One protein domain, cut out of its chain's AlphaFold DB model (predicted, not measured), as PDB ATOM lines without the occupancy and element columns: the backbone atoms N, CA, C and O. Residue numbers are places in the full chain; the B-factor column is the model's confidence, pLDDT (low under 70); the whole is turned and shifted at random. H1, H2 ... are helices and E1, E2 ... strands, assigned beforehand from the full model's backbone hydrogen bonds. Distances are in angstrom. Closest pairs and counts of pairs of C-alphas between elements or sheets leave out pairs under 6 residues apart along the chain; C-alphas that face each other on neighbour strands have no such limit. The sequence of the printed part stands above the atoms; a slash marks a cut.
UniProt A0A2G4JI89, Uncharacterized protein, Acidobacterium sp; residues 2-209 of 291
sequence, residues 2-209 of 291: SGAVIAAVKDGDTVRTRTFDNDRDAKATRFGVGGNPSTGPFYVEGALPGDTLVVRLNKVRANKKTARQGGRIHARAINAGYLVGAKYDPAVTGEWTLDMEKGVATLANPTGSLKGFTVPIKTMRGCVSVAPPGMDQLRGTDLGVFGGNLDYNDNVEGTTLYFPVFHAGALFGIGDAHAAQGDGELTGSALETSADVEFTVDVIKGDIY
ATOM      1  N   SER A   2     -18.324  30.413  -6.562       38.06
ATOM      2  CA  SER A   2     -18.501  30.614  -8.002       38.06
ATOM      3  C   SER A   2     -19.418  29.497  -8.511       38.06
ATOM      4  O   SER A   2     -18.953  28.432  -8.917       38.06
ATOM      5  N   GLY A   3     -20.728  29.672  -8.343       55.28
ATOM      6  CA  GLY A   3     -21.705  28.741  -8.881       55.28
ATOM      7  C   GLY A   3     -21.540  28.701 -10.393       55.28
ATOM      8  O   GLY A   3     -21.438  29.751 -11.028       55.28
ATOM      9  N   ALA A   4     -21.469  27.501 -10.967       77.31
ATOM     10  CA  ALA A   4     -21.628  27.356 -12.404       77.31
ATOM     11  C   ALA A   4     -22.941  28.040 -12.814       77.31
ATOM     12  O   ALA A   4     -23.937  27.932 -12.097       77.31
ATOM     13  N   VAL A   5     -22.925  28.753 -13.942       86.75
ATOM     14  CA  VAL A   5     -24.133  29.327 -14.546       86.75
ATOM     15  C   VAL A   5     -25.218  28.258 -14.583       86.75
ATOM     16  O   VAL A   5     -25.002  27.175 -15.129       86.75
ATOM     17  N   ILE A   6     -26.376  28.555 -13.993       93.12
ATOM     18  CA  ILE A   6     -27.449  27.563 -13.871       93.12
ATOM     19  C   ILE A   6     -28.316  27.497 -15.132       93.12
ATOM     20  O   ILE A   6     -28.939  26.469 -15.389       93.12
ATOM     21  N   ALA A   7     -28.347  28.577 -15.919       94.62
ATOM     22  CA  ALA A   7     -28.985  28.647 -17.230       94.62
ATOM     23  C   ALA A   7     -28.478  29.859 -18.030       94.62
ATOM     24  O   ALA A   7     -28.146  30.896 -17.450       94.62
ATOM     25  N   ALA A   8     -28.464  29.730 -19.357       96.06
ATOM     26  CA  ALA A   8     -28.296  30.845 -20.285       96.06
ATOM     27  C   ALA A   8     -29.671  31.322 -20.780       96.06
ATOM     28  O   ALA A   8     -30.559  30.500 -21.012       96.06
ATOM     29  N   VAL A   9     -29.847  32.635 -20.904       97.25
ATOM     30  CA  VAL A   9     -31.096  33.304 -21.300       97.25
ATOM     31  C   VAL A   9     -30.781  34.408 -22.304       97.25
ATOM     32  O   VAL A   9     -29.696  34.984 -22.257       97.25
ATOM     33  N   LYS A  10     -31.699  34.708 -23.219       97.69
ATOM     34  CA  LYS A  10     -31.521  35.730 -24.258       97.69
ATOM     35  C   LYS A  10     -32.291  37.005 -23.938       97.69
ATOM     36  O   LYS A  10     -33.202  37.009 -23.119       97.69
ATOM     37  N   ASP A  11     -31.919  38.082 -24.618       97.56
ATOM     38  CA  ASP A  11     -32.686  39.330 -24.652       97.56
ATOM     39  C   ASP A  11     -34.159  39.059 -25.022       97.56
ATOM     40  O   ASP A  11     -34.445  38.400 -26.025       97.56
ATOM     41  N   GLY A  12     -35.085  39.514 -24.176       98.00
ATOM     42  CA  GLY A  12     -36.525  39.276 -24.276       98.00
ATOM     43  C   GLY A  12     -37.032  37.962 -23.660       98.00
ATOM     44  O   GLY A  12     -38.251  37.771 -23.563       98.00
ATOM     45  N   ASP A  13     -36.157  37.051 -23.214       98.44
ATOM     46  CA  ASP A  13     -36.587  35.772 -22.639       98.44
ATOM     47  C   ASP A  13     -37.268  35.949 -21.281       98.44
ATOM     48  O   ASP A  13     -36.904  36.788 -20.455       98.44
ATOM     49  N   THR A  14     -38.247  35.080 -21.022       98.56
ATOM     50  CA  THR A  14     -38.944  34.999 -19.735       98.56
ATOM     51  C   THR A  14     -38.576  33.718 -18.998       98.56
ATOM     52  O   THR A  14     -38.751  32.613 -19.511       98.56
ATOM     53  N   VAL A  15     -38.115  33.869 -17.760       98.44
ATOM     54  CA  VAL A  15     -37.687  32.780 -16.882       98.44
ATOM     55  C   VAL A  15     -38.718  32.570 -15.787       98.44
ATOM     56  O   VAL A  15     -39.168  33.523 -15.157       98.44
ATOM     57  N   ARG A  16     -39.043  31.305 -15.513       98.31
ATOM     58  CA  ARG A  16     -39.827  30.883 -14.346       98.31
ATOM     59  C   ARG A  16     -38.934  30.102 -13.405       98.31
ATOM     60  O   ARG A  16     -38.343  29.101 -13.803       98.31
ATOM     61  N   THR A  17     -38.853  30.541 -12.160       97.12
ATOM     62  CA  THR A  17     -38.008  29.913 -11.149       97.12
ATOM     63  C   THR A  17     -38.646  29.986  -9.765       97.12
ATOM     64  O   THR A  17     -39.744  30.513  -9.586       97.12
ATOM     65  N   ARG A  18     -37.951  29.432  -8.778       96.19
ATOM     66  CA  ARG A  18     -38.286  29.533  -7.361       96.19
ATOM     67  C   ARG A  18     -37.076  29.980  -6.566       96.19
ATOM     68  O   ARG A  18     -35.936  29.744  -6.969       96.19
ATOM     69  N   THR A  19     -37.337  30.571  -5.417       95.69
ATOM     70  CA  THR A  19     -36.304  30.990  -4.472       95.69
ATOM     71  C   THR A  19     -36.598  30.432  -3.097       95.69
ATOM     72  O   THR A  19     -37.686  29.908  -2.843       95.69
ATOM     73  N   PHE A  20     -35.604  30.497  -2.227       94.31
ATOM     74  CA  PHE A  20     -35.572  29.709  -1.008       94.31
ATOM     75  C   PHE A  20     -35.460  30.613   0.216       94.31
ATOM     76  O   PHE A  20     -34.791  31.638   0.165       94.31
ATOM     77  N   ASP A  21     -36.105  30.203   1.304       92.62
ATOM     78  CA  ASP A  21     -36.051  30.871   2.609       92.62
ATOM     79  C   ASP A  21     -34.951  30.216   3.433       92.62
ATOM     80  O   ASP A  21     -35.167  29.130   3.981       92.62
ATOM     81  N   ASN A  22     -33.775  30.837   3.524       89.12
ATOM     82  CA  ASN A  22     -32.727  30.366   4.432       89.12
ATOM     83  C   ASN A  22     -32.399  28.868   4.231       89.12
ATOM     84  O   ASN A  22     -32.380  28.059   5.175       89.12
ATOM     85  N   ASP A  23     -32.203  28.517   2.954       86.88
ATOM     86  CA  ASP A  23     -32.058  27.166   2.395       86.88
ATOM     87  C   ASP A  23     -33.235  26.221   2.677       86.88
ATOM     88  O   ASP A  23     -33.048  25.014   2.867       86.88
ATOM     89  N   ARG A  24     -34.457  26.759   2.733       91.56
ATOM     90  CA  ARG A  24     -35.702  25.990   2.826       91.56
ATOM     91  C   ARG A  24     -36.577  26.185   1.598       91.56
ATOM     92  O   ARG A  24     -36.737  27.292   1.084       91.56
ATOM     93  N   ASP A  25     -37.170  25.090   1.141       90.62
ATOM     94  CA  ASP A  25     -38.115  25.089   0.026       90.62
ATOM     95  C   ASP A  25     -39.540  25.512   0.446       90.62
ATOM     96  O   ASP A  25     -39.804  25.879   1.594       90.62
ATOM     97  N   ALA A  26     -40.486  25.442  -0.492       92.12
ATOM     98  CA  ALA A  26     -41.904  25.739  -0.262       92.12
ATOM     99  C   ALA A  26     -42.562  24.847   0.816       92.12
ATOM    100  O   ALA A  26     -43.540  25.243   1.452       92.12
ATOM    101  N   LYS A  27     -42.018  23.643   1.052       91.69
ATOM    102  CA  LYS A  27     -42.453  22.710   2.105       91.69
ATOM    103  C   LYS A  27     -41.710  22.934   3.428       91.69
ATOM    104  O   LYS A  27     -41.879  22.143   4.351       91.69
ATOM    105  N   ALA A  28     -40.907  23.995   3.527       88.00
ATOM    106  CA  ALA A  28     -40.012  24.293   4.643       88.00
ATOM    107  C   ALA A  28     -38.920  23.228   4.882       88.00
ATOM    108  O   ALA A  28     -38.332  23.175   5.965       88.00
ATOM    109  N   THR A  29     -38.615  22.405   3.874       89.94
ATOM    110  CA  THR A  29     -37.560  21.389   3.950       89.94
ATOM    111  C   THR A  29     -36.210  22.064   3.782       89.94
ATOM    112  O   THR A  29     -35.976  22.719   2.768       89.94
ATOM    113  N   ARG A  30     -35.322  21.909   4.769       91.06
ATOM    114  CA  ARG A  30     -33.970  22.475   4.729       91.06
ATOM    115  C   ARG A  30     -33.021  21.598   3.912       91.06
ATOM    116  O   ARG A  30     -32.974  20.393   4.134       91.06
ATOM    117  N   PHE A  31     -32.227  22.213   3.040       86.94
ATOM    118  CA  PHE A  31     -31.234  21.526   2.200       86.94
ATOM    119  C   PHE A  31     -29.830  22.155   2.254       86.94
ATOM    120  O   PHE A  31     -28.934  21.719   1.534       86.94
ATOM    121  N   GLY A  32     -29.615  23.146   3.122       85.69
ATOM    122  CA  GLY A  32     -28.336  23.840   3.264       85.69
ATOM    123  C   GLY A  32     -28.098  24.420   4.659       85.69
ATOM    124  O   GLY A  32     -28.821  24.134   5.625       85.69
ATOM    125  N   VAL A  33     -27.033  25.213   4.772       82.38
ATOM    126  CA  VAL A  33     -26.569  25.811   6.035       82.38
ATOM    127  C   VAL A  33     -27.320  27.092   6.391       82.38
ATOM    128  O   VAL A  33     -27.383  27.446   7.570       82.38
ATOM    129  N   GLY A  34     -28.014  27.698   5.433       81.88
ATOM    130  CA  GLY A  34     -28.778  28.922   5.596       81.88
ATOM    131  C   GLY A  34     -28.094  30.170   5.052       81.88
ATOM    132  O   GLY A  34     -27.004  30.105   4.490       81.88
ATOM    133  N   GLY A  35     -28.742  31.315   5.266       83.50
ATOM    134  CA  GLY A  35     -28.364  32.632   4.741       83.50
ATOM    135  C   GLY A  35     -29.420  33.172   3.777       83.50
ATOM    136  O   GLY A  35     -30.566  32.733   3.834       83.50
ATOM    137  N   ASN A  36     -29.014  34.058   2.866       85.62
ATOM    138  CA  ASN A  36     -29.885  34.624   1.829       85.62
ATOM    139  C   ASN A  36     -29.526  33.966   0.483       85.62
ATOM    140  O   ASN A  36     -28.739  34.526  -0.287       85.62
ATOM    141  N   PRO A  37     -29.980  32.722   0.210       88.94
ATOM    142  CA  PRO A  37     -29.635  32.042  -1.028       88.94
ATOM    143  C   PRO A  37     -30.246  32.774  -2.222       88.94
ATOM    144  O   PRO A  37     -31.438  33.090  -2.253       88.94
ATOM    145  N   SER A  38     -29.421  32.984  -3.241       91.50
ATOM    146  CA  SER A  38     -29.851  33.523  -4.526       91.50
ATOM    147  C   SER A  38     -29.961  32.397  -5.546       91.50
ATOM    148  O   SER A  38     -29.054  31.572  -5.681       91.50
ATOM    149  N   THR A  39     -31.078  32.347  -6.266       95.00
ATOM    150  CA  THR A  39     -31.234  31.451  -7.408       95.00
ATOM    151  C   THR A  39     -30.556  32.108  -8.610       95.00
ATOM    152  O   THR A  39     -31.013  33.141  -9.096       95.00
ATOM    153  N   GLY A  40     -29.449  31.521  -9.064       93.69
ATOM    154  CA  GLY A  40     -28.582  32.051 -10.118       93.69
ATOM    155  C   GLY A  40     -27.172  31.433 -10.054       93.69
ATOM    156  O   GLY A  40     -26.963  30.481  -9.298       93.69
ATOM    157  N   PRO A  41     -26.200  31.963 -10.818       95.44
ATOM    158  CA  PRO A  41     -26.375  33.058 -11.767       95.44
ATOM    159  C   PRO A  41     -26.998  32.590 -13.091       95.44
ATOM    160  O   PRO A  41     -26.655  31.530 -13.623       95.44
ATOM    161  N   PHE A  42     -27.895  33.408 -13.636       98.00
ATOM    162  CA  PHE A  42     -28.382  33.338 -15.009       98.00
ATOM    163  C   PHE A  42     -27.440  34.138 -15.912       98.00
ATOM    164  O   PHE A  42     -27.133  35.297 -15.628       98.00
ATOM    165  N   TYR A  43     -26.976  33.523 -16.995       98.25
ATOM    166  CA  TYR A  43     -26.124  34.185 -17.980       98.25
ATOM    167  C   TYR A  43     -26.982  34.774 -19.100       98.25
ATOM    168  O   TYR A  43     -27.637  34.029 -19.822       98.25
ATOM    169  N   VAL A  44     -26.971  36.096 -19.253       98.44
ATOM    170  CA  VAL A  44     -27.756  36.822 -20.259       98.44
ATOM    171  C   VAL A  44     -26.931  37.017 -21.530       98.44
ATOM    172  O   VAL A  44     -26.019  37.843 -21.579       98.44
ATOM    173  N   GLU A  45     -27.222  36.244 -22.570       98.12
ATOM    174  CA  GLU A  45     -26.496  36.286 -23.838       98.12
ATOM    175  C   GLU A  45     -26.471  37.706 -24.429       98.12
ATOM    176  O   GLU A  45     -27.498  38.367 -24.558       98.12
ATOM    177  N   GLY A  46     -25.279  38.184 -24.798       96.50
ATOM    178  CA  GLY A  46     -25.093  39.501 -25.418       96.50
ATOM    179  C   GLY A  46     -24.965  40.686 -24.450       96.50
ATOM    180  O   GLY A  46     -24.584  41.773 -24.901       96.50
ATOM    181  N   ALA A  47     -25.205  40.487 -23.148       97.88
ATOM    182  CA  ALA A  47     -24.896  41.478 -22.117       97.88
ATOM    183  C   ALA A  47     -23.378  41.557 -21.891       97.88
ATOM    184  O   ALA A  47     -22.728  40.556 -21.573       97.88
ATOM    185  N   LEU A  48     -22.803  42.745 -22.056       97.19
ATOM    186  CA  LEU A  48     -21.376  43.023 -21.911       97.19
ATOM    187  C   LEU A  48     -21.142  44.154 -20.902       97.19
ATOM    188  O   LEU A  48     -22.041  44.964 -20.673       97.19
ATOM    189  N   PRO A  49     -19.938  44.239 -20.304       96.56
ATOM    190  CA  PRO A  49     -19.590  45.355 -19.440       96.56
ATOM    191  C   PRO A  49     -19.864  46.703 -20.112       96.56
ATOM    192  O   PRO A  49     -19.417  46.944 -21.236       96.56
ATOM    193  N   GLY A  50     -20.600  47.569 -19.419       94.88
ATOM    194  CA  GLY A  50     -21.051  48.854 -19.949       94.88
ATOM    195  C   GLY A  50     -22.416  48.845 -20.649       94.88
ATOM    196  O   GLY A  50     -22.846  49.867 -21.178       94.88
ATOM    197  N   ASP A  51     -23.124  47.722 -20.630       97.38
ATOM    198  CA  ASP A  51     -24.557  47.685 -20.908       97.38
ATOM    199  C   ASP A  51     -25.375  47.893 -19.620       97.38
ATOM    200  O   ASP A  51     -24.843  47.862 -18.506       97.38
ATOM    201  N   THR A  52     -26.689  48.052 -19.775       98.00
ATOM    202  CA  THR A  52     -27.664  47.912 -18.688       98.00
ATOM    203  C   THR A  52     -28.479  46.640 -18.894       98.00
ATOM    204  O   THR A  52     -29.091  46.456 -19.947       98.00
ATOM    205  N   LEU A  53     -28.524  45.782 -17.874       98.56
ATOM    206  CA  LEU A  53     -29.476  44.681 -17.798       98.56
ATOM    207  C   LEU A  53     -30.798  45.212 -17.246       98.56
ATOM    208  O   LEU A  53     -30.840  45.764 -16.148       98.56
ATOM    209  N   VAL A  54     -31.880  44.997 -17.982       98.69
ATOM    210  CA  VAL A  54     -33.245  45.274 -17.541       98.69
ATOM    211  C   VAL A  54     -33.855  43.975 -17.037       98.69
ATOM    212  O   VAL A  54     -33.788  42.956 -17.717       98.69
ATOM    213  N   VAL A  55     -34.465  43.999 -15.856       98.81
ATOM    214  CA  VAL A  55     -35.165  42.850 -15.276       98.81
ATOM    215  C   VAL A  55     -36.564  43.271 -14.875       98.81
ATOM    216  O   VAL A  55     -36.748  44.045 -13.938       98.81
ATOM    217  N   ARG A  56     -37.568  42.734 -15.559       98.88
ATOM    218  CA  ARG A  56     -38.978  42.981 -15.259       98.88
ATOM    219  C   ARG A  56     -39.545  41.830 -14.447       98.88
ATOM    220  O   ARG A  56     -39.582  40.698 -14.925       98.88
ATOM    221  N   LEU A  57     -40.008  42.115 -13.235       98.75
ATOM    222  CA  LEU A  57     -40.632  41.135 -12.350       98.75
ATOM    223  C   LEU A  57     -42.084  40.897 -12.787       98.75
ATOM    224  O   LEU A  57     -43.002  41.569 -12.325       98.75
ATOM    225  N   ASN A  58     -42.306  39.949 -13.696       98.56
ATOM    226  CA  ASN A  58     -43.634  39.670 -14.255       98.56
ATOM    227  C   ASN A  58     -44.586  39.050 -13.231       98.56
ATOM    228  O   ASN A  58     -45.778  39.352 -13.239       98.56
ATOM    229  N   LYS A  59     -44.070  38.164 -12.370       98.31
ATOM    230  CA  LYS A  59     -44.849  37.529 -11.307       98.31
ATOM    231  C   LYS A  59     -44.002  37.270 -10.075       98.31
ATOM    232  O   LYS A  59     -42.938  36.670 -10.186       98.31
ATOM    233  N   VAL A  60     -44.494  37.656  -8.899       97.94
ATOM    234  CA  VAL A  60     -43.823  37.399  -7.610       97.94
ATOM    235  C   VAL A  60     -44.856  36.927  -6.593       97.94
ATOM    236  O   VAL A  60     -45.756  37.680  -6.216       97.94
ATOM    237  N   ARG A  61     -44.777  35.664  -6.165       97.12
ATOM    238  CA  ARG A  61     -45.745  35.077  -5.224       97.12
ATOM    239  C   ARG A  61     -45.040  34.216  -4.194       97.12
ATOM    240  O   ARG A  61     -44.317  33.300  -4.574       97.12
ATOM    241  N   ALA A  62     -45.288  34.465  -2.906       97.50
ATOM    242  CA  ALA A  62     -44.838  33.532  -1.883       97.50
ATOM    243  C   ALA A  62     -45.453  32.141  -2.144       97.50
ATOM    244  O   ALA A  62     -46.585  32.025  -2.614       97.50
ATOM    245  N   ASN A  63     -44.694  31.080  -1.896       96.00
ATOM    246  CA  ASN A  63     -45.118  29.700  -2.167       96.00
ATOM    247  C   ASN A  63     -45.081  28.814  -0.912       96.00
ATOM    248  O   ASN A  63     -45.403  27.626  -0.966       96.00
ATOM    249  N   LYS A  64     -44.756  29.411   0.235       94.62
ATOM    250  CA  LYS A  64     -44.735  28.786   1.554       94.62
ATOM    251  C   LYS A  64     -45.834  29.381   2.427       94.62
ATOM    252  O   LYS A  64     -46.145  30.560   2.338       94.62
ATOM    253  N   LYS A  65     -46.424  28.562   3.302       96.50
ATOM    254  CA  LYS A  65     -47.517  28.981   4.208       96.50
ATOM    255  C   LYS A  65     -47.040  29.676   5.484       96.50
ATOM    256  O   LYS A  65     -47.854  30.029   6.331       96.50
ATOM    257  N   THR A  66     -45.731  29.813   5.661       97.12
ATOM    258  CA  THR A  66     -45.134  30.366   6.875       97.12
ATOM    259  C   THR A  66     -44.024  31.340   6.543       97.12
ATOM    260  O   THR A  66     -43.294  31.160   5.562       97.12
ATOM    261  N   ALA A  67     -43.868  32.326   7.417       97.69
ATOM    262  CA  ALA A  67     -42.753  33.253   7.400       97.69
ATOM    263  C   ALA A  67     -42.102  33.374   8.780       97.69
ATOM    264  O   ALA A  67     -42.677  32.939   9.786       97.69
ATOM    265  N   ARG A  68     -40.887  33.920   8.827       95.81
ATOM    266  CA  ARG A  68     -40.164  34.192  10.076       95.81
ATOM    267  C   ARG A  68     -39.598  35.601  10.049       95.81
ATOM    268  O   ARG A  68     -39.120  36.010   9.012       95.81
ATOM    269  N   GLN A  69     -39.629  36.278  11.190       95.12
ATOM    270  CA  GLN A  69     -39.081  37.617  11.386       95.12
ATOM    271  C   GLN A  69     -38.320  37.680  12.713       95.12
ATOM    272  O   GLN A  69     -38.652  36.978  13.676       95.12
ATOM    273  N   GLY A  70     -37.316  38.548  12.790       94.69
ATOM    274  CA  GLY A  70     -36.655  38.928  14.030       94.69
ATOM    275  C   GLY A  70     -37.614  39.590  15.028       94.69
ATOM    276  O   GLY A  70     -38.550  40.295  14.669       94.69
ATOM    277  N   GLY A  71     -37.373  39.369  16.321       93.88
ATOM    278  CA  GLY A  71     -38.194  39.923  17.408       93.88
ATOM    279  C   GLY A  71     -37.606  41.163  18.087       93.88
ATOM    280  O   GLY A  71     -38.048  41.521  19.176       93.88
ATOM    281  N   ARG A  72     -36.553  41.770  17.525       93.62
ATOM    282  CA  ARG A  72     -35.801  42.865  18.162       93.62
ATOM    283  C   ARG A  72     -35.524  43.974  17.170       93.62
ATOM    284  O   ARG A  72     -35.105  43.684  16.061       93.62
ATOM    285  N   ILE A  73     -35.690  45.221  17.601       95.44
ATOM    286  CA  ILE A  73     -35.369  46.381  16.769       95.44
ATOM    287  C   ILE A  73     -33.846  46.537  16.682       95.44
ATOM    288  O   ILE A  73     -33.142  46.452  17.692       95.44
ATOM    289  N   HIS A  74     -33.346  46.757  15.472       95.38
ATOM    290  CA  HIS A  74     -31.938  46.888  15.153       95.38
ATOM    291  C   HIS A  74     -31.349  48.162  15.763       95.38
ATOM    292  O   HIS A  74     -31.959  49.231  15.728       95.38
ATOM    293  N   ALA A  75     -30.124  48.066  16.288       94.25
ATOM    294  CA  ALA A  75     -29.502  49.125  17.082       94.25
ATOM    295  C   ALA A  75     -29.289  50.445  16.319       94.25
ATOM    296  O   ALA A  75     -29.230  51.497  16.945       94.25
ATOM    297  N   ARG A  76     -29.213  50.420  14.980       93.56
ATOM    298  CA  ARG A  76     -29.114  51.645  14.163       93.56
ATOM    299  C   ARG A  76     -30.403  52.475  14.135       93.56
ATOM    300  O   ARG A  76     -30.339  53.655  13.814       93.56
ATOM    301  N   ALA A  77     -31.549  51.887  14.478       95.06
ATOM    302  CA  ALA A  77     -32.853  52.551  14.419       95.06
ATOM    303  C   ALA A  77     -33.343  53.085  15.777       95.06
ATOM    304  O   ALA A  77     -34.410  53.690  15.862       95.06
ATOM    305  N   ILE A  78     -32.593  52.849  16.854       95.44
ATOM    306  CA  ILE A  78     -32.999  53.167  18.226       95.44
ATOM    307  C   ILE A  78     -31.866  53.849  18.983       95.44
ATOM    308  O   ILE A  78     -30.687  53.634  18.722       95.44
ATOM    309  N   ASN A  79     -32.223  54.676  19.965       96.56
ATOM    310  CA  ASN A  79     -31.230  55.295  20.836       96.56
ATOM    311  C   ASN A  79     -30.695  54.303  21.889       96.56
ATOM    312  O   ASN A  79     -31.308  53.275  22.190       96.56
ATOM    313  N   ALA A  80     -29.560  54.652  22.500       94.75
ATOM    314  CA  ALA A  80     -28.905  53.825  23.515       94.75
ATOM    315  C   ALA A  80     -29.798  53.539  24.739       94.75
ATOM    316  O   ALA A  80     -29.729  52.452  25.309       94.75
ATOM    317  N   GLY A  81     -30.660  54.487  25.124       97.00
ATOM    318  CA  GLY A  81     -31.579  54.317  26.252       97.00
ATOM    319  C   GLY A  81     -32.593  53.200  26.011       97.00
ATOM    320  O   GLY A  81     -32.793  52.355  26.882       97.00
ATOM    321  N   TYR A  82     -33.178  53.144  24.813       96.56
ATOM    322  CA  TYR A  82     -34.055  52.045  24.418       96.56
ATOM    323  C   TYR A  82     -33.284  50.725  24.353       96.56
ATOM    324  O   TYR A  82     -33.740  49.731  24.910       96.56
ATOM    325  N   LEU A  83     -32.101  50.713  23.724       93.31
ATOM    326  CA  LEU A  83     -31.295  49.499  23.564       93.31
ATOM    327  C   LEU A  83     -30.967  48.832  24.911       93.31
ATOM    328  O   LEU A  83     -31.050  47.612  25.027       93.31
ATOM    329  N   VAL A  84     -30.629  49.630  25.927       94.19
ATOM    330  CA  VAL A  84     -30.324  49.142  27.283       94.19
ATOM    331  C   VAL A  84     -31.596  48.820  28.078       94.19
ATOM    332  O   VAL A  84     -31.600  47.892  28.885       94.19
ATOM    333  N   GLY A  85     -32.674  49.582  27.879       96.75
ATOM    334  CA  GLY A  85     -33.908  49.462  28.659       96.75
ATOM    335  C   GLY A  85     -34.908  48.418  28.153       96.75
ATOM    336  O   GLY A  85     -35.801  48.025  28.909       96.75
ATOM    337  N   ALA A  86     -34.792  47.978  26.898       95.06
ATOM    338  CA  ALA A  86     -35.738  47.057  26.280       95.06
ATOM    339  C   ALA A  86     -35.745  45.690  26.980       95.06
ATOM    340  O   ALA A  86     -34.717  45.031  27.140       95.06
ATOM    341  N   LYS A  87     -36.941  45.234  27.366       94.88
ATOM    342  CA  LYS A  87     -37.172  43.919  27.974       94.88
ATOM    343  C   LYS A  87     -37.948  43.052  26.994       94.88
ATOM    344  O   LYS A  87     -39.166  43.162  26.900       94.88
ATOM    345  N   TYR A  88     -37.227  42.219  26.254       92.81
ATOM    346  CA  TYR A  88     -37.825  41.287  25.301       92.81
ATOM    347  C   TYR A  88     -38.274  40.008  26.010       92.81
ATOM    348  O   TYR A  88     -37.499  39.406  26.752       92.81
ATOM    349  N   ASP A  89     -39.513  39.594  25.756       92.62
ATOM    350  CA  ASP A  89     -40.049  38.319  26.226       92.62
ATOM    351  C   ASP A  89     -39.680  37.206  25.226       92.62
ATOM    352  O   ASP A  89     -40.128  37.258  24.078       92.62
ATOM    353  N   PRO A  90     -38.877  36.197  25.616       88.88
ATOM    354  CA  PRO A  90     -38.493  35.103  24.725       88.88
ATOM    355  C   PRO A  90     -39.670  34.212  24.298       88.88
ATOM    356  O   PRO A  90     -39.524  33.455  23.340       88.88
ATOM    357  N   ALA A  91     -40.820  34.281  24.976       88.62
ATOM    358  CA  ALA A  91     -42.026  33.562  24.573       88.62
ATOM    359  C   ALA A  91     -42.718  34.196  23.352       88.62
ATOM    360  O   ALA A  91     -43.524  33.535  22.694       88.62
ATOM    361  N   VAL A  92     -42.412  35.457  23.028       92.12
ATOM    362  CA  VAL A  92     -42.946  36.139  21.845       92.12
ATOM    363  C   VAL A  92     -42.043  35.842  20.654       92.12
ATOM    364  O   VAL A  92     -40.961  36.412  20.510       92.12
ATOM    365  N   THR A  93     -42.487  34.928  19.793       91.75
ATOM    366  CA  THR A  93     -41.747  34.520  18.595       91.75
ATOM    367  C   THR A  93     -42.249  35.251  17.351       91.75
ATOM    368  O   THR A  93     -43.441  35.512  17.198       91.75
ATOM    369  N   GLY A  94     -41.339  35.552  16.423       95.19
ATOM    370  CA  GLY A  94     -41.667  36.120  15.112       95.19
ATOM    371  C   GLY A  94     -42.048  35.054  14.084       95.19
ATOM    372  O   GLY A  94     -41.586  35.110  12.949       95.19
ATOM    373  N   GLU A  95     -42.816  34.035  14.474       97.00
ATOM    374  CA  GLU A  95     -43.332  33.027  13.542       97.00
ATOM    375  C   GLU A  95     -44.685  33.470  12.984       97.00
ATOM    376  O   GLU A  95     -45.586  33.840  13.738       97.00
ATOM    377  N   TRP A  96     -44.839  33.404  11.663       98.06
ATOM    378  CA  TRP A  96     -46.015  33.903  10.954       98.06
ATOM    379  C   TRP A  96     -46.669  32.813  10.108       98.06
ATOM    380  O   TRP A  96     -45.994  31.965   9.521       98.06
ATOM    381  N   THR A  97     -47.994  32.878  10.012       98.12
ATOM    382  CA  THR A  97     -48.816  32.116   9.067       98.12
ATOM    383  C   THR A  97     -49.246  33.035   7.930       98.12
ATOM    384  O   THR A  97     -49.660  34.167   8.175       98.12
ATOM    385  N   LEU A  98     -49.147  32.542   6.697       98.50
ATOM    386  CA  LEU A  98     -49.513  33.263   5.481       98.50
ATOM    387  C   LEU A  98     -50.809  32.679   4.907       98.50
ATOM    388  O   LEU A  98     -50.830  31.542   4.430       98.50
ATOM    389  N   ASP A  99     -51.886  33.460   4.952       97.62
ATOM    390  CA  ASP A  99     -53.157  33.152   4.299       97.62
ATOM    391  C   ASP A  99     -53.164  33.814   2.915       97.62
ATOM    392  O   ASP A  99     -53.542  34.974   2.746       97.62
ATOM    393  N   MET A 100     -52.682  33.069   1.918       96.00
ATOM    394  CA  MET A 100     -52.532  33.560   0.543       96.00
ATOM    395  C   MET A 100     -53.874  33.790  -0.162       96.00
ATOM    396  O   MET A 100     -53.928  34.576  -1.102       96.00
ATOM    397  N   GLU A 101     -54.950  33.130   0.283       96.06
ATOM    398  CA  GLU A 101     -56.297  33.329  -0.268       96.06
ATOM    399  C   GLU A 101     -56.881  34.664   0.196       96.06
ATOM    400  O   GLU A 101     -57.462  35.399  -0.600       96.06
ATOM    401  N   LYS A 102     -56.686  35.008   1.475       97.25
ATOM    402  CA  LYS A 102     -57.093  36.311   2.023       97.25
ATOM    403  C   LYS A 102     -56.076  37.423   1.778       97.25
ATOM    404  O   LYS A 102     -56.398  38.586   2.002       97.25
ATOM    405  N   GLY A 103     -54.860  37.081   1.357       97.75
ATOM    406  CA  GLY A 103     -53.773  38.032   1.136       97.75
ATOM    407  C   GLY A 103     -53.253  38.669   2.426       97.75
ATOM    408  O   GLY A 103     -52.851  39.831   2.404       97.75
ATOM    409  N   VAL A 104     -53.272  37.945   3.552       98.50
ATOM    410  CA  VAL A 104     -52.838  38.470   4.859       98.50
ATOM    411  C   VAL A 104     -51.921  37.506   5.611       98.50
ATOM    412  O   VAL A 104     -52.079  36.287   5.557       98.50
ATOM    413  N   ALA A 105     -50.972  38.071   6.349       98.50
ATOM    414  CA  ALA A 105     -50.107  37.385   7.295       98.50
ATOM    415  C   ALA A 105     -50.565  37.656   8.736       98.50
ATOM    416  O   ALA A 105     -50.936  38.781   9.082       98.50
ATOM    417  N   THR A 106     -50.496  36.635   9.587       98.31
ATOM    418  CA  THR A 106     -50.791  36.719  11.028       98.31
ATOM    419  C   THR A 106     -49.720  36.010  11.840       98.31
ATOM    420  O   THR A 106     -49.202  34.983  11.400       98.31
ATOM    421  N   LEU A 107     -49.433  36.488  13.051       97.56
ATOM    422  CA  LEU A 107     -48.581  35.756  13.991       97.56
ATOM    423  C   LEU A 107     -49.153  34.357  14.254       97.56
ATOM    424  O   LEU A 107     -50.358  34.201  14.444       97.56
ATOM    425  N   ALA A 108     -48.284  33.348  14.292       96.88
ATOM    426  CA  ALA A 108     -48.662  31.974  14.611       96.88
ATOM    427  C   ALA A 108     -49.113  31.840  16.075       96.88
ATOM    428  O   ALA A 108     -50.051  31.103  16.367       96.88
ATOM    429  N   ASN A 109     -48.481  32.595  16.978       95.69
ATOM    430  CA  ASN A 109     -48.778  32.606  18.411       95.69
ATOM    431  C   ASN A 109     -48.930  34.057  18.916       95.69
ATOM    432  O   ASN A 109     -48.028  34.579  19.574       95.69
ATOM    433  N   PRO A 110     -50.028  34.762  18.583       94.94
ATOM    434  CA  PRO A 110     -50.182  36.168  18.937       94.94
ATOM    435  C   PRO A 110     -50.405  36.354  20.442       94.94
ATOM    436  O   PRO A 110     -51.243  35.693  21.062       94.94
ATOM    437  N   THR A 111     -49.711  37.328  21.028       93.00
ATOM    438  CA  THR A 111     -49.826  37.687  22.447       93.00
ATOM    439  C   THR A 111     -50.288  39.136  22.614       93.00
ATOM    440  O   THR A 111     -50.155  39.961  21.707       93.00
ATOM    441  N   GLY A 112     -50.866  39.448  23.782       92.50
ATOM    442  CA  GLY A 112     -51.231  40.814  24.175       92.50
ATOM    443  C   GLY A 112     -51.975  41.603  23.092       92.50
ATOM    444  O   GLY A 112     -52.990  41.145  22.565       92.50
ATOM    445  N   SER A 113     -51.442  42.781  22.768       94.31
ATOM    446  CA  SER A 113     -52.017  43.731  21.807       94.31
ATOM    447  C   SER A 113     -51.899  43.310  20.341       94.31
ATOM    448  O   SER A 113     -52.507  43.949  19.491       94.31
ATOM    449  N   LEU A 114     -51.146  42.250  20.024       95.50
ATOM    450  CA  LEU A 114     -51.015  41.741  18.654       95.50
ATOM    451  C   LEU A 114     -52.035  40.636  18.327       95.50
ATOM    452  O   LEU A 114     -52.016  40.064  17.237       95.50
ATOM    453  N   LYS A 115     -52.965  40.333  19.242       96.25
ATOM    454  CA  LYS A 115     -54.110  39.462  18.945       96.25
ATOM    455  C   LYS A 115     -54.981  40.086  17.856       96.25
ATOM    456  O   LYS A 115     -55.484  41.191  18.017       96.25
ATOM    457  N   GLY A 116     -55.169  39.354  16.759       95.38
ATOM    458  CA  GLY A 116     -55.909  39.836  15.590       95.38
ATOM    459  C   GLY A 116     -55.127  40.814  14.709       95.38
ATOM    460  O   GLY A 116     -55.694  41.337  13.754       95.38
ATOM    461  N   PHE A 117     -53.842  41.056  14.994       97.50
ATOM    462  CA  PHE A 117     -52.992  41.847  14.113       97.50
ATOM    463  C   PHE A 117     -52.780  41.108  12.789       97.50
ATOM    464  O   PHE A 117     -52.428  39.925  12.772       97.50
ATOM    465  N   THR A 118     -53.010  41.817  11.687       98.19
ATOM    466  CA  THR A 118     -52.857  41.301  10.325       98.19
ATOM    467  C   THR A 118     -51.972  42.248   9.530       98.19
ATOM    468  O   THR A 118     -52.019  43.463   9.723       98.19
ATOM    469  N   VAL A 119     -51.173  41.684   8.628       98.31
ATOM    470  CA  VAL A 119     -50.334  42.437   7.692       98.31
ATOM    471  C   VAL A 119     -50.709  42.016   6.273       98.31
ATOM    472  O   VAL A 119     -50.734  40.813   6.008       98.31
ATOM    473  N   PRO A 120     -51.011  42.943   5.347       98.38
ATOM    474  CA  PRO A 120     -51.223  42.592   3.948       98.38
ATOM    475  C   PRO A 120     -49.986  41.917   3.349       98.38
ATOM    476  O   PRO A 120     -48.864  42.391   3.528       98.38
ATOM    477  N   ILE A 121     -50.188  40.828   2.614       98.50
ATOM    478  CA  ILE A 121     -49.110  40.164   1.881       98.50
ATOM    479  C   ILE A 121     -48.813  40.984   0.628       98.50
ATOM    480  O   ILE A 121     -49.642  41.102  -0.274       98.50
ATOM    481  N   LYS A 122     -47.597  41.520   0.569       97.81
ATOM    482  CA  LYS A 122     -47.027  42.240  -0.570       97.81
ATOM    483  C   LYS A 122     -45.673  41.603  -0.857       97.81
ATOM    484  O   LYS A 122     -44.641  42.102  -0.417       97.81
ATOM    485  N   THR A 123     -45.694  40.441  -1.518       98.31
ATOM    486  CA  THR A 123     -44.469  39.661  -1.726       98.31
ATOM    487  C   THR A 123     -43.473  40.446  -2.571       98.31
ATOM    488  O   THR A 123     -43.792  40.837  -3.695       98.31
ATOM    489  N   MET A 124     -42.271  40.631  -2.038       98.00
ATOM    490  CA  MET A 124     -41.202  41.403  -2.664       98.00
ATOM    491  C   MET A 124     -39.894  40.606  -2.701       98.00
ATOM    492  O   MET A 124     -39.817  39.499  -2.153       98.00
ATOM    493  N   ARG A 125     -38.890  41.142  -3.402       97.88
ATOM    494  CA  ARG A 125     -37.552  40.557  -3.555       97.88
ATOM    495  C   ARG A 125     -36.489  41.429  -2.891       97.88
ATOM    496  O   ARG A 125     -36.230  42.534  -3.367       97.88
ATOM    497  N   GLY A 126     -35.873  40.889  -1.846       96.50
ATOM    498  CA  GLY A 126     -34.845  41.553  -1.059       96.50
ATOM    499  C   GLY A 126     -33.539  41.530  -1.819       96.50
ATOM    500  O   GLY A 126     -32.972  42.570  -2.151       96.50
ATOM    501  N   CYS A 127     -33.170  40.336  -2.291       96.94
ATOM    502  CA  CYS A 127     -31.979  40.136  -3.093       96.94
ATOM    503  C   CYS A 127     -32.289  40.073  -4.599       96.94
ATOM    504  O   CYS A 127     -32.878  39.107  -5.101       96.94
ATOM    505  N   VAL A 128     -31.839  41.082  -5.343       97.19
ATOM    506  CA  VAL A 128     -31.810  41.108  -6.816       97.19
ATOM    507  C   VAL A 128     -30.470  41.677  -7.259       97.19
ATOM    508  O   VAL A 128     -30.098  42.781  -6.864       97.19
ATOM    509  N   SER A 129     -29.699  40.916  -8.032       96.56
ATOM    510  CA  SER A 129     -28.303  41.277  -8.278       96.56
ATOM    511  C   SER A 129     -27.772  40.836  -9.627       96.56
ATOM    512  O   SER A 129     -28.225  39.863 -10.219       96.56
ATOM    513  N   VAL A 130     -26.752  41.551 -10.084       96.75
ATOM    514  CA  VAL A 130     -25.779  41.083 -11.075       96.75
ATOM    515  C   VAL A 130     -24.458  40.784 -10.364       96.75
ATOM    516  O   VAL A 130     -24.294  41.122  -9.188       96.75
ATOM    517  N   ALA A 131     -23.499  40.150 -11.042       95.12
ATOM    518  CA  ALA A 131     -22.170  39.983 -10.457       95.12
ATOM    519  C   ALA A 131     -21.538  41.355 -10.146       95.12
ATOM    520  O   ALA A 131     -21.580  42.245 -11.001       95.12
ATOM    521  N   PRO A 132     -20.942  41.531  -8.951       93.88
ATOM    522  CA  PRO A 132     -20.344  42.796  -8.541       93.88
ATOM    523  C   PRO A 132     -19.150  43.183  -9.422       93.88
ATOM    524  O   PRO A 132     -18.512  42.306 -10.010       93.88
ATOM    525  N   PRO A 133     -18.804  44.481  -9.511       92.06
ATOM    526  CA  PRO A 133     -17.570  44.895 -10.168       92.06
ATOM    527  C   PRO A 133     -16.348  44.256  -9.492       92.06
ATOM    528  O   PRO A 133     -16.334  44.030  -8.286       92.06
ATOM    529  N   GLY A 134     -15.302  43.987 -10.274       88.94
ATOM    530  CA  GLY A 134     -14.090  43.330  -9.774       88.94
ATOM    531  C   GLY A 134     -14.222  41.806  -9.681       88.94
ATOM    532  O   GLY A 134     -14.982  41.196 -10.426       88.94
ATOM    533  N   MET A 135     -13.429  41.187  -8.801       77.12
ATOM    534  CA  MET A 135     -13.332  39.723  -8.645       77.12
ATOM    535  C   MET A 135     -13.830  39.240  -7.273       77.12
ATOM    536  O   MET A 135     -13.536  38.115  -6.861       77.12
ATOM    537  N   ASP A 136     -14.554  40.095  -6.551       77.25
ATOM    538  CA  ASP A 136     -14.967  39.833  -5.178       77.25
ATOM    539  C   ASP A 136     -16.105  38.806  -5.111       77.25
ATOM    540  O   ASP A 136     -17.043  38.813  -5.910       77.25
ATOM    541  N   GLN A 137     -16.037  37.917  -4.117       79.88
ATOM    542  CA  GLN A 137     -17.160  37.063  -3.733       79.88
ATOM    543  C   GLN A 137     -17.861  37.684  -2.534       79.88
ATOM    544  O   GLN A 137     -17.335  37.664  -1.422       79.88
ATOM    545  N   LEU A 138     -19.059  38.201  -2.775       85.88
ATOM    546  CA  LEU A 138     -19.893  38.816  -1.753       85.88
ATOM    547  C   LEU A 138     -20.919  37.818  -1.199       85.88
ATOM    548  O   LEU A 138     -21.264  36.815  -1.833       85.88
ATOM    549  N   ARG A 139     -21.363  38.066   0.030       86.88
ATOM    550  CA  ARG A 139     -22.393  37.301   0.739       86.88
ATOM    551  C   ARG A 139     -23.778  37.774   0.304       86.88
ATOM    552  O   ARG A 139     -23.937  38.877  -0.205       86.88
ATOM    553  N   GLY A 140     -24.795  36.958   0.573       85.56
ATOM    554  CA  GLY A 140     -26.188  37.300   0.257       85.56
ATOM    555  C   GLY A 140     -26.747  38.515   1.011       85.56
ATOM    556  O   GLY A 140     -27.773  39.023   0.596       85.56
ATOM    557  N   THR A 141     -26.069  38.978   2.067       90.94
ATOM    558  CA  THR A 141     -26.389  40.200   2.835       90.94
ATOM    559  C   THR A 141     -25.676  41.444   2.301       90.94
ATOM    560  O   THR A 141     -25.835  42.533   2.830       90.94
ATOM    561  N   ASP A 142     -24.757  41.293   1.344       94.38
ATOM    562  CA  ASP A 142     -24.013  42.431   0.819       94.38
ATOM    563  C   ASP A 142     -24.816  43.086  -0.321       94.38
ATOM    564  O   ASP A 142     -25.484  42.422  -1.123       94.38
ATOM    565  N   LEU A 143     -24.725  44.410  -0.401       95.94
ATOM    566  CA  LEU A 143     -25.460  45.252  -1.337       95.94
ATOM    567  C   LEU A 143     -24.582  46.403  -1.842       95.94
ATOM    568  O   LEU A 143     -23.628  46.812  -1.171       95.94
ATOM    569  N   GLY A 144     -24.898  46.924  -3.027       95.88
ATOM    570  CA  GLY A 144     -24.147  48.004  -3.661       95.88
ATOM    571  C   GLY A 144     -24.618  48.325  -5.077       95.88
ATOM    572  O   GLY A 144     -25.766  48.094  -5.453       95.88
ATOM    573  N   VAL A 145     -23.694  48.828  -5.896       95.56
ATOM    574  CA  VAL A 145     -23.935  49.215  -7.303       95.56
ATOM    575  C   VAL A 145     -24.470  48.075  -8.181       95.56
ATOM    576  O   VAL A 145     -25.092  48.306  -9.213       95.56
ATOM    577  N   PHE A 146     -24.242  46.834  -7.759       96.12
ATOM    578  CA  PHE A 146     -24.648  45.601  -8.432       96.12
ATOM    579  C   PHE A 146     -26.024  45.086  -7.987       96.12
ATOM    580  O   PHE A 146     -26.440  44.010  -8.412       96.12
ATOM    581  N   GLY A 147     -26.722  45.830  -7.125       96.81
ATOM    582  CA  GLY A 147     -27.907  45.359  -6.421       96.81
ATOM    583  C   GLY A 147     -27.499  44.639  -5.146       96.81
ATOM    584  O   GLY A 147     -26.855  45.232  -4.286       96.81
ATOM    585  N   GLY A 148     -27.848  43.361  -5.042       96.12
ATOM    586  CA  GLY A 148     -27.626  42.567  -3.835       96.12
ATOM    587  C   GLY A 148     -28.851  42.623  -2.938       96.12
ATOM    588  O   GLY A 148     -29.964  42.671  -3.465       96.12
ATOM    589  N   ASN A 149     -28.641  42.601  -1.623       97.38
ATOM    590  CA  ASN A 149     -29.706  42.680  -0.619       97.38
ATOM    591  C   ASN A 149     -30.271  44.107  -0.521       97.38
ATOM    592  O   ASN A 149     -29.921  44.881   0.355       97.38
ATOM    593  N   LEU A 150     -31.049  44.522  -1.523       97.81
ATOM    594  CA  LEU A 150     -31.596  45.876  -1.594       97.81
ATOM    595  C   LEU A 150     -32.750  46.090  -0.614       97.81
ATOM    596  O   LEU A 150     -32.997  47.244  -0.263       97.81
ATOM    597  N   ASP A 151     -33.481  45.027  -0.259       98.06
ATOM    598  CA  ASP A 151     -34.567  45.033   0.731       98.06
ATOM    599  C   ASP A 151     -35.499  46.228   0.566       98.06
ATOM    600  O   ASP A 151     -35.783  46.994   1.483       98.06
ATOM    601  N   TYR A 152     -35.957  46.423  -0.668       98.38
ATOM    602  CA  TYR A 152     -36.895  47.478  -0.995       98.38
ATOM    603  C   TYR A 152     -38.271  46.878  -1.222       98.38
ATOM    604  O   TYR A 152     -38.489  46.120  -2.167       98.38
ATOM    605  N   ASN A 153     -39.229  47.253  -0.376       97.50
ATOM    606  CA  ASN A 153     -40.580  46.686  -0.362       97.50
ATOM    607  C   ASN A 153     -41.430  47.002  -1.615       97.50
ATOM    608  O   ASN A 153     -42.570  46.540  -1.719       97.50
ATOM    609  N   ASP A 154     -40.889  47.772  -2.562       98.12
ATOM    610  CA  ASP A 154     -41.430  48.036  -3.899       98.12
ATOM    611  C   ASP A 154     -40.705  47.243  -5.011       98.12
ATOM    612  O   ASP A 154     -41.059  47.359  -6.185       98.12
ATOM    613  N   ASN A 155     -39.772  46.343  -4.673       98.19
ATOM    614  CA  ASN A 155     -39.261  45.289  -5.565       98.19
ATOM    615  C   ASN A 155     -40.284  44.149  -5.699       98.19
ATOM    616  O   ASN A 155     -40.057  43.005  -5.296       98.19
ATOM    617  N   VAL A 156     -41.453  44.484  -6.236       98.38
ATOM    618  CA  VAL A 156     -42.631  43.617  -6.328       98.38
ATOM    619  C   VAL A 156     -42.959  43.261  -7.775       98.38
ATOM    620  O   VAL A 156     -42.295  43.686  -8.719       98.38
ATOM    621  N   GLU A 157     -44.011  42.469  -7.964       98.50
ATOM    622  CA  GLU A 157     -44.597  42.248  -9.284       98.50
ATOM    623  C   GLU A 157     -44.916  43.569 -10.004       98.50
ATOM    624  O   GLU A 157     -45.525  44.475  -9.436       98.50
ATOM    625  N   GLY A 158     -44.517  43.656 -11.271       98.44
ATOM    626  CA  GLY A 158     -44.634  44.844 -12.110       98.44
ATOM    627  C   GLY A 158     -43.427  45.783 -12.038       98.44
ATOM    628  O   GLY A 158     -43.291  46.639 -12.913       98.44
ATOM    629  N   THR A 159     -42.533  45.621 -11.059       98.81
ATOM    630  CA  THR A 159     -41.318  46.437 -10.961       98.81
ATOM    631  C   THR A 159     -40.302  46.023 -12.021       98.81
ATOM    632  O   THR A 159     -40.055  44.837 -12.252       98.81
ATOM    633  N   THR A 160     -39.714  47.018 -12.679       98.88
ATOM    634  CA  THR A 160     -38.614  46.841 -13.632       98.88
ATOM    635  C   THR A 160     -37.346  47.423 -13.034       98.88
ATOM    636  O   THR A 160     -37.329  48.592 -12.667       98.88
ATOM    637  N   LEU A 161     -36.297  46.616 -12.921       98.69
ATOM    638  CA  LEU A 161     -34.993  46.985 -12.376       98.69
ATOM    639  C   LEU A 161     -33.973  47.132 -13.504       98.69
ATOM    640  O   LEU A 161     -34.020  46.396 -14.485       98.69
ATOM    641  N   TYR A 162     -33.037  48.059 -13.339       98.56
ATOM    642  CA  TYR A 162     -31.983  48.363 -14.300       98.56
ATOM    643  C   TYR A 162     -30.637  48.258 -13.594       98.56
ATOM    644  O   TYR A 162     -30.349  49.050 -12.693       98.56
ATOM    645  N   PHE A 163     -29.820  47.294 -14.007       98.25
ATOM    646  CA  PHE A 163     -28.521  47.014 -13.410       98.25
ATOM    647  C   PHE A 163     -27.391  47.394 -14.368       98.25
ATOM    648  O   PHE A 163     -27.414  46.942 -15.518       98.25
ATOM    649  N   PRO A 164     -26.373  48.147 -13.920       97.00
ATOM    650  CA  PRO A 164     -25.131  48.253 -14.674       97.00
ATOM    651  C   PRO A 164     -24.482  46.876 -14.830       97.00
ATOM    652  O   PRO A 164     -24.313  46.138 -13.859       97.00
ATOM    653  N   VAL A 165     -24.103  46.520 -16.055       97.25
ATOM    654  CA  VAL A 165     -23.421  45.255 -16.335       97.25
ATOM    655  C   VAL A 165     -21.920  45.435 -16.128       97.25
ATOM    656  O   VAL A 165     -21.288  46.269 -16.778       97.25
ATOM    657  N   PHE A 166     -21.342  44.618 -15.244       95.81
ATOM    658  CA  PHE A 166     -19.903  44.622 -14.938       95.81
ATOM    659  C   PHE A 166     -19.144  43.440 -15.549       95.81
ATOM    660  O   PHE A 166     -17.936  43.519 -15.755       95.81
ATOM    661  N   HIS A 167     -19.859  42.357 -15.863       95.94
ATOM    662  CA  HIS A 167     -19.308  41.107 -16.385       95.94
ATOM    663  C   HIS A 167     -20.118  40.623 -17.578       95.94
ATOM    664  O   HIS A 167     -21.320  40.878 -17.667       95.94
ATOM    665  N   ALA A 168     -19.475  39.887 -18.485       97.00
ATOM    666  CA  ALA A 168     -20.178  39.256 -19.595       97.00
ATOM    667  C   ALA A 168     -21.294  38.339 -19.072       97.00
ATOM    668  O   ALA A 168     -21.085  37.545 -18.154       97.00
ATOM    669  N   GLY A 169     -22.478  38.466 -19.659       97.50
ATOM    670  CA  GLY A 169     -23.667  37.744 -19.229       97.50
ATOM    671  C   GLY A 169     -24.393  38.349 -18.031       97.50
ATOM    672  O   GLY A 169     -25.408  37.784 -17.634       97.50
ATOM    673  N   ALA A 170     -23.888  39.439 -17.438       97.12
ATOM    674  CA  ALA A 170     -24.349  40.072 -16.194       97.12
ATOM    675  C   ALA A 170     -24.324  39.179 -14.933       97.12
ATOM    676  O   ALA A 170     -24.037  39.677 -13.850       97.12
ATOM    677  N   LEU A 171     -24.544  37.867 -15.071       96.88
ATOM    678  CA  LEU A 171     -24.592  36.866 -14.008       96.88
ATOM    679  C   LEU A 171     -25.697  37.186 -12.993       96.88
ATOM    680  O   LEU A 171     -25.448  37.322 -11.799       96.88
ATOM    681  N   PHE A 172     -26.921  37.329 -13.503       98.00
ATOM    682  CA  PHE A 172     -28.082  37.756 -12.729       98.00
ATOM    683  C   PHE A 172     -28.503  36.711 -11.687       98.00
ATOM    684  O   PHE A 172     -28.565  35.519 -11.984       98.00
ATOM    685  N   GLY A 173     -28.845  37.149 -10.480       97.06
ATOM    686  CA  GLY A 173     -29.367  36.322  -9.400       97.06
ATOM    687  C   GLY A 173     -30.561  36.975  -8.708       97.06
ATOM    688  O   GLY A 173     -30.692  38.198  -8.659       97.06
ATOM    689  N   ILE A 174     -31.440  36.140  -8.155       97.69
ATOM    690  CA  ILE A 174     -32.633  36.576  -7.428       97.69
ATOM    691  C   ILE A 174     -32.866  35.682  -6.202       97.69
ATOM    692  O   ILE A 174     -33.005  34.462  -6.305       97.69
ATOM    693  N   GLY A 175     -32.904  36.285  -5.017       96.19
ATOM    694  CA  GLY A 175     -32.947  35.617  -3.709       96.19
ATOM    695  C   GLY A 175     -33.793  36.384  -2.694       96.19
ATOM    696  O   GLY A 175     -34.334  37.437  -3.031       96.19
ATOM    697  N   ASP A 176     -33.973  35.805  -1.515       96.62
ATOM    698  CA  ASP A 176     -34.535  36.520  -0.366       96.62
ATOM    699  C   ASP A 176     -35.948  37.096  -0.593       96.62
ATOM    700  O   ASP A 176     -36.146  38.252  -0.960       96.62
ATOM    701  N   ALA A 177     -36.965  36.238  -0.522       97.69
ATOM    702  CA  ALA A 177     -38.343  36.686  -0.702       97.69
ATOM    703  C   ALA A 177     -38.960  37.017   0.654       97.69
ATOM    704  O   ALA A 177     -38.960  36.176   1.548       97.69
ATOM    705  N   HIS A 178     -39.596  38.181   0.778       98.38
ATOM    706  CA  HIS A 178     -40.375  38.505   1.974       98.38
ATOM    707  C   HIS A 178     -41.853  38.556   1.625       98.38
ATOM    708  O   HIS A 178     -42.244  39.089   0.587       98.38
ATOM    709  N   ALA A 179     -42.702  38.013   2.494       98.44
ATOM    710  CA  ALA A 179     -44.150  38.105   2.339       98.44
ATOM    711  C   ALA A 179     -44.657  39.540   2.555       98.44
ATOM    712  O   ALA A 179     -45.648  39.938   1.943       98.44
ATOM    713  N   ALA A 180     -43.979  40.293   3.418       98.31
ATOM    714  CA  ALA A 180     -44.156  41.717   3.651       98.31
ATOM    715  C   ALA A 180     -42.903  42.266   4.345       98.31
ATOM    716  O   ALA A 180     -42.271  41.551   5.127       98.31
ATOM    717  N   GLN A 181     -42.598  43.537   4.098       98.44
ATOM    718  CA  GLN A 181     -41.492  44.258   4.719       98.44
ATOM    719  C   GLN A 181     -41.899  45.721   4.947       98.44
ATOM    720  O   GLN A 181     -42.535  46.340   4.090       98.44
ATOM    721  N   GLY A 182     -41.537  46.268   6.108       97.81
ATOM    722  CA  GLY A 182     -41.598  47.707   6.372       97.81
ATOM    723  C   GLY A 182     -40.263  48.391   6.081       97.81
ATOM    724  O   GLY A 182     -39.213  47.749   6.131       97.81
ATOM    725  N   ASP A 183     -40.306  49.693   5.825       97.62
ATOM    726  CA  ASP A 183     -39.119  50.509   5.557       97.62
ATOM    727  C   ASP A 183     -38.061  50.364   6.663       97.62
ATOM    728  O   ASP A 183     -38.361  50.384   7.863       97.62
ATOM    729  N   GLY A 184     -36.808  50.202   6.244       96.81
ATOM    730  CA  GLY A 184     -35.644  50.065   7.110       96.81
ATOM    731  C   GLY A 184     -35.376  48.649   7.619       96.81
ATOM    732  O   GLY A 184     -34.373  48.464   8.303       96.81
ATOM    733  N   GLU A 185     -36.252  47.680   7.329       97.19
ATOM    734  CA  GLU A 185     -36.121  46.272   7.737       97.19
ATOM    735  C   GLU A 185     -35.744  46.101   9.223       97.19
ATOM    736  O   GLU A 185     -34.850  45.354   9.618       97.19
ATOM    737  N   LEU A 186     -36.430  46.853  10.087       95.75
ATOM    738  CA  LEU A 186     -35.948  47.198  11.429       95.75
ATOM    739  C   LEU A 186     -35.620  46.023  12.355       95.75
ATOM    740  O   LEU A 186     -35.019  46.246  13.399       95.75
ATOM    741  N   THR A 187     -36.032  44.802  12.035       95.38
ATOM    742  CA  THR A 187     -35.764  43.604  12.834       95.38
ATOM    743  C   THR A 187     -34.597  42.750  12.330       95.38
ATOM    744  O   THR A 187     -34.392  41.652  12.853       95.38
ATOM    745  N   GLY A 188     -33.828  43.241  11.348       93.44
ATOM    746  CA  GLY A 188     -32.732  42.497  10.708       93.44
ATOM    747  C   GLY A 188     -33.204  41.337   9.827       93.44
ATOM    748  O   GLY A 188     -32.473  40.373   9.642       93.44
ATOM    749  N   SER A 189     -34.493  41.340   9.508       94.69
ATOM    750  CA  SER A 189     -35.231  40.386   8.679       94.69
ATOM    751  C   SER A 189     -36.657  40.906   8.569       94.69
ATOM    752  O   SER A 189     -37.149  41.585   9.489       94.69
ATOM    753  N   ALA A 190     -37.347  40.534   7.507       96.62
ATOM    754  CA  ALA A 190     -38.751  40.839   7.305       96.62
ATOM    755  C   ALA A 190     -39.621  39.597   7.542       96.62
ATOM    756  O   ALA A 190     -39.286  38.737   8.354       96.62
ATOM    757  N   LEU A 191     -40.780  39.486   6.883       98.06
ATOM    758  CA  LEU A 191     -41.532  38.229   6.866       98.06
ATOM    759  C   LEU A 191     -40.892  37.239   5.877       98.06
ATOM    760  O   LEU A 191     -41.454  36.994   4.805       98.06
ATOM    761  N   GLU A 192     -39.755  36.652   6.253       97.75
ATOM    762  CA  GLU A 192     -38.935  35.769   5.410       97.75
ATOM    763  C   GLU A 192     -39.700  34.560   4.883       97.75
ATOM    764  O   GLU A 192     -40.323  33.819   5.650       97.75
ATOM    765  N   THR A 193     -39.655  34.328   3.573       97.69
ATOM    766  CA  THR A 193     -40.383  33.241   2.918       97.69
ATOM    767  C   THR A 193     -39.722  32.792   1.610       97.69
ATOM    768  O   THR A 193     -38.691  33.300   1.180       97.69
ATOM    769  N   SER A 194     -40.281  31.762   0.980       97.19
ATOM    770  CA  SER A 194     -39.898  31.333  -0.366       97.19
ATOM    771  C   SER A 194     -40.952  31.776  -1.372       97.19
ATOM    772  O   SER A 194     -42.116  31.993  -1.024       97.19
ATOM    773  N   ALA A 195     -40.545  31.949  -2.630       97.75
ATOM    774  CA  ALA A 195     -41.417  32.469  -3.674       97.75
ATOM    775  C   ALA A 195     -41.215  31.767  -5.014       97.75
ATOM    776  O   ALA A 195     -40.103  31.363  -5.359       97.75
ATOM    777  N   ASP A 196     -42.300  31.683  -5.780       98.19
ATOM    778  CA  ASP A 196     -42.257  31.449  -7.217       98.19
ATOM    779  C   ASP A 196     -42.139  32.805  -7.920       98.19
ATOM    780  O   ASP A 196     -42.861  33.756  -7.592       98.19
ATOM    781  N   VAL A 197     -41.218  32.894  -8.881       98.19
ATOM    782  CA  VAL A 197     -40.939  34.124  -9.624       98.19
ATOM    783  C   VAL A 197     -40.934  33.871 -11.119       98.19
ATOM    784  O   VAL A 197     -40.349  32.902 -11.602       98.19
ATOM    785  N   GLU A 198     -41.562  34.783 -11.848       98.75
ATOM    786  CA  GLU A 198     -41.406  34.939 -13.286       98.75
ATOM    787  C   GLU A 198     -40.788  36.309 -13.570       98.75
ATOM    788  O   GLU A 198     -41.282  37.319 -13.065       98.75
ATOM    789  N   PHE A 199     -39.731  36.353 -14.378       98.81
ATOM    790  CA  PHE A 199     -39.106  37.604 -14.800       98.81
ATOM    791  C   PHE A 199     -38.723  37.569 -16.280       98.81
ATOM    792  O   PHE A 199     -38.421  36.503 -16.812       98.81
ATOM    793  N   THR A 200     -38.729  38.729 -16.932       98.88
ATOM    794  CA  THR A 200     -38.159  38.921 -18.276       98.88
ATOM    795  C   THR A 200     -36.866  39.706 -18.162       98.88
ATOM    796  O   THR A 200     -36.779  40.609 -17.326       98.88
ATOM    797  N   VAL A 201     -35.890  39.378 -19.003       98.75
ATOM    798  CA  VAL A 201     -34.649  40.144 -19.130       98.75
ATOM    799  C   VAL A 201     -34.588  40.853 -20.475       98.75
ATOM    800  O   VAL A 201     -34.960  40.264 -21.482       98.75
ATOM    801  N   ASP A 202     -34.093  42.087 -20.491       98.56
ATOM    802  CA  ASP A 202     -33.749  42.816 -21.715       98.56
ATOM    803  C   ASP A 202     -32.341  43.440 -21.567       98.56
ATOM    804  O   ASP A 202     -31.868  43.650 -20.445       98.56
ATOM    805  N   VAL A 203     -31.650  43.756 -22.666       98.31
ATOM    806  CA  VAL A 203     -30.311  44.382 -22.641       98.31
ATOM    807  C   VAL A 203     -30.306  45.723 -23.374       98.31
ATOM    808  O   VAL A 203     -30.507  45.797 -24.585       98.31
ATOM    809  N   ILE A 204     -29.977  46.801 -22.658       97.38
ATOM    810  CA  ILE A 204     -29.771  48.130 -23.245       97.38
ATOM    811  C   ILE A 204     -28.276  48.348 -23.477       97.38
ATOM    812  O   ILE A 204     -27.482  48.371 -22.536       97.38
ATOM    813  N   LYS A 205     -27.889  48.553 -24.739       96.94
ATOM    814  CA  LYS A 205     -26.484  48.736 -25.125       96.94
ATOM    815  C   LYS A 205     -25.985  50.146 -24.795       96.94
ATOM    816  O   LYS A 205     -26.583  51.124 -25.235       96.94
ATOM    817  N   GLY A 206     -24.870  50.247 -24.069       91.50
ATOM    818  CA  GLY A 206     -24.155  51.513 -23.833       91.50
ATOM    819  C   GLY A 206     -24.867  52.571 -22.972       91.50
ATOM    820  O   GLY A 206     -24.402  53.709 -22.914       91.50
ATOM    821  N   ASP A 207     -25.984  52.246 -22.311       81.94
ATOM    822  CA  ASP A 207     -26.659  53.134 -21.352       81.94
ATOM    823  C   ASP A 207     -26.204  52.794 -19.933       81.94
ATOM    824  O   ASP A 207     -26.744  51.870 -19.336       81.94
ATOM    825  N   ILE A 208     -25.210  53.497 -19.382       80.50
ATOM    826  CA  ILE A 208     -24.651  53.165 -18.061       80.50
ATOM    827  C   ILE A 208     -25.036  54.221 -17.035       80.50
ATOM    828  O   ILE A 208     -24.700  55.396 -17.177       80.50
ATOM    829  N   TYR A 209     -25.645  53.762 -15.948       85.94
ATOM    830  CA  TYR A 209     -25.734  54.489 -14.687       85.94
ATOM    831  C   TYR A 209     -24.958  53.706 -13.637       85.94
ATOM    832  O   TYR A 209     -24.983  52.482 -13.644       85.94
TER     833      TYR A 209
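Overview. This is residues 2 to 209 of the 291 residues of an uncharacterized protein of Acidobacterium sp (UniProt A0A2G4JI89). With little regular structure, two strongly twisted sheets make a sandwich: E1 E3 E12 E9 E10, mixed, and E2 E13 E4 E11, antiparallel. Past one end lies a small antiparallel sheet, E5 and the back-and-forth meander E6 E7 E8; a loop from E5 to E6 holds H1. Mostly strand, 79 of 208 printed residues in named elements, it is compact: radius of gyration of the C-alphas 18.2 A, spans 56 by 40 by 29 A.

Arrangement. Look at E12, residues 172 to 178: its O 176 is 2.8 A from N 126 of E9, residues 124 to 129. In the facing sheet, N 54 of E4, residues 52 to 62, is 2.8 A from O 202 of E13, residues 195 to 204. H1, residues 80 to 85, has every O i to N i+4 pair within hydrogen-bond range.

Along the chain. Find C-alpha 52 at (-27.664, 47.912, -18.688); E4 runs 28.0 A to C-alpha 62 at (-44.838, 33.532, -1.883).

Size, cuts and confidence. The printed part has no cut; residues 2 to 3 are under pLDDT 70.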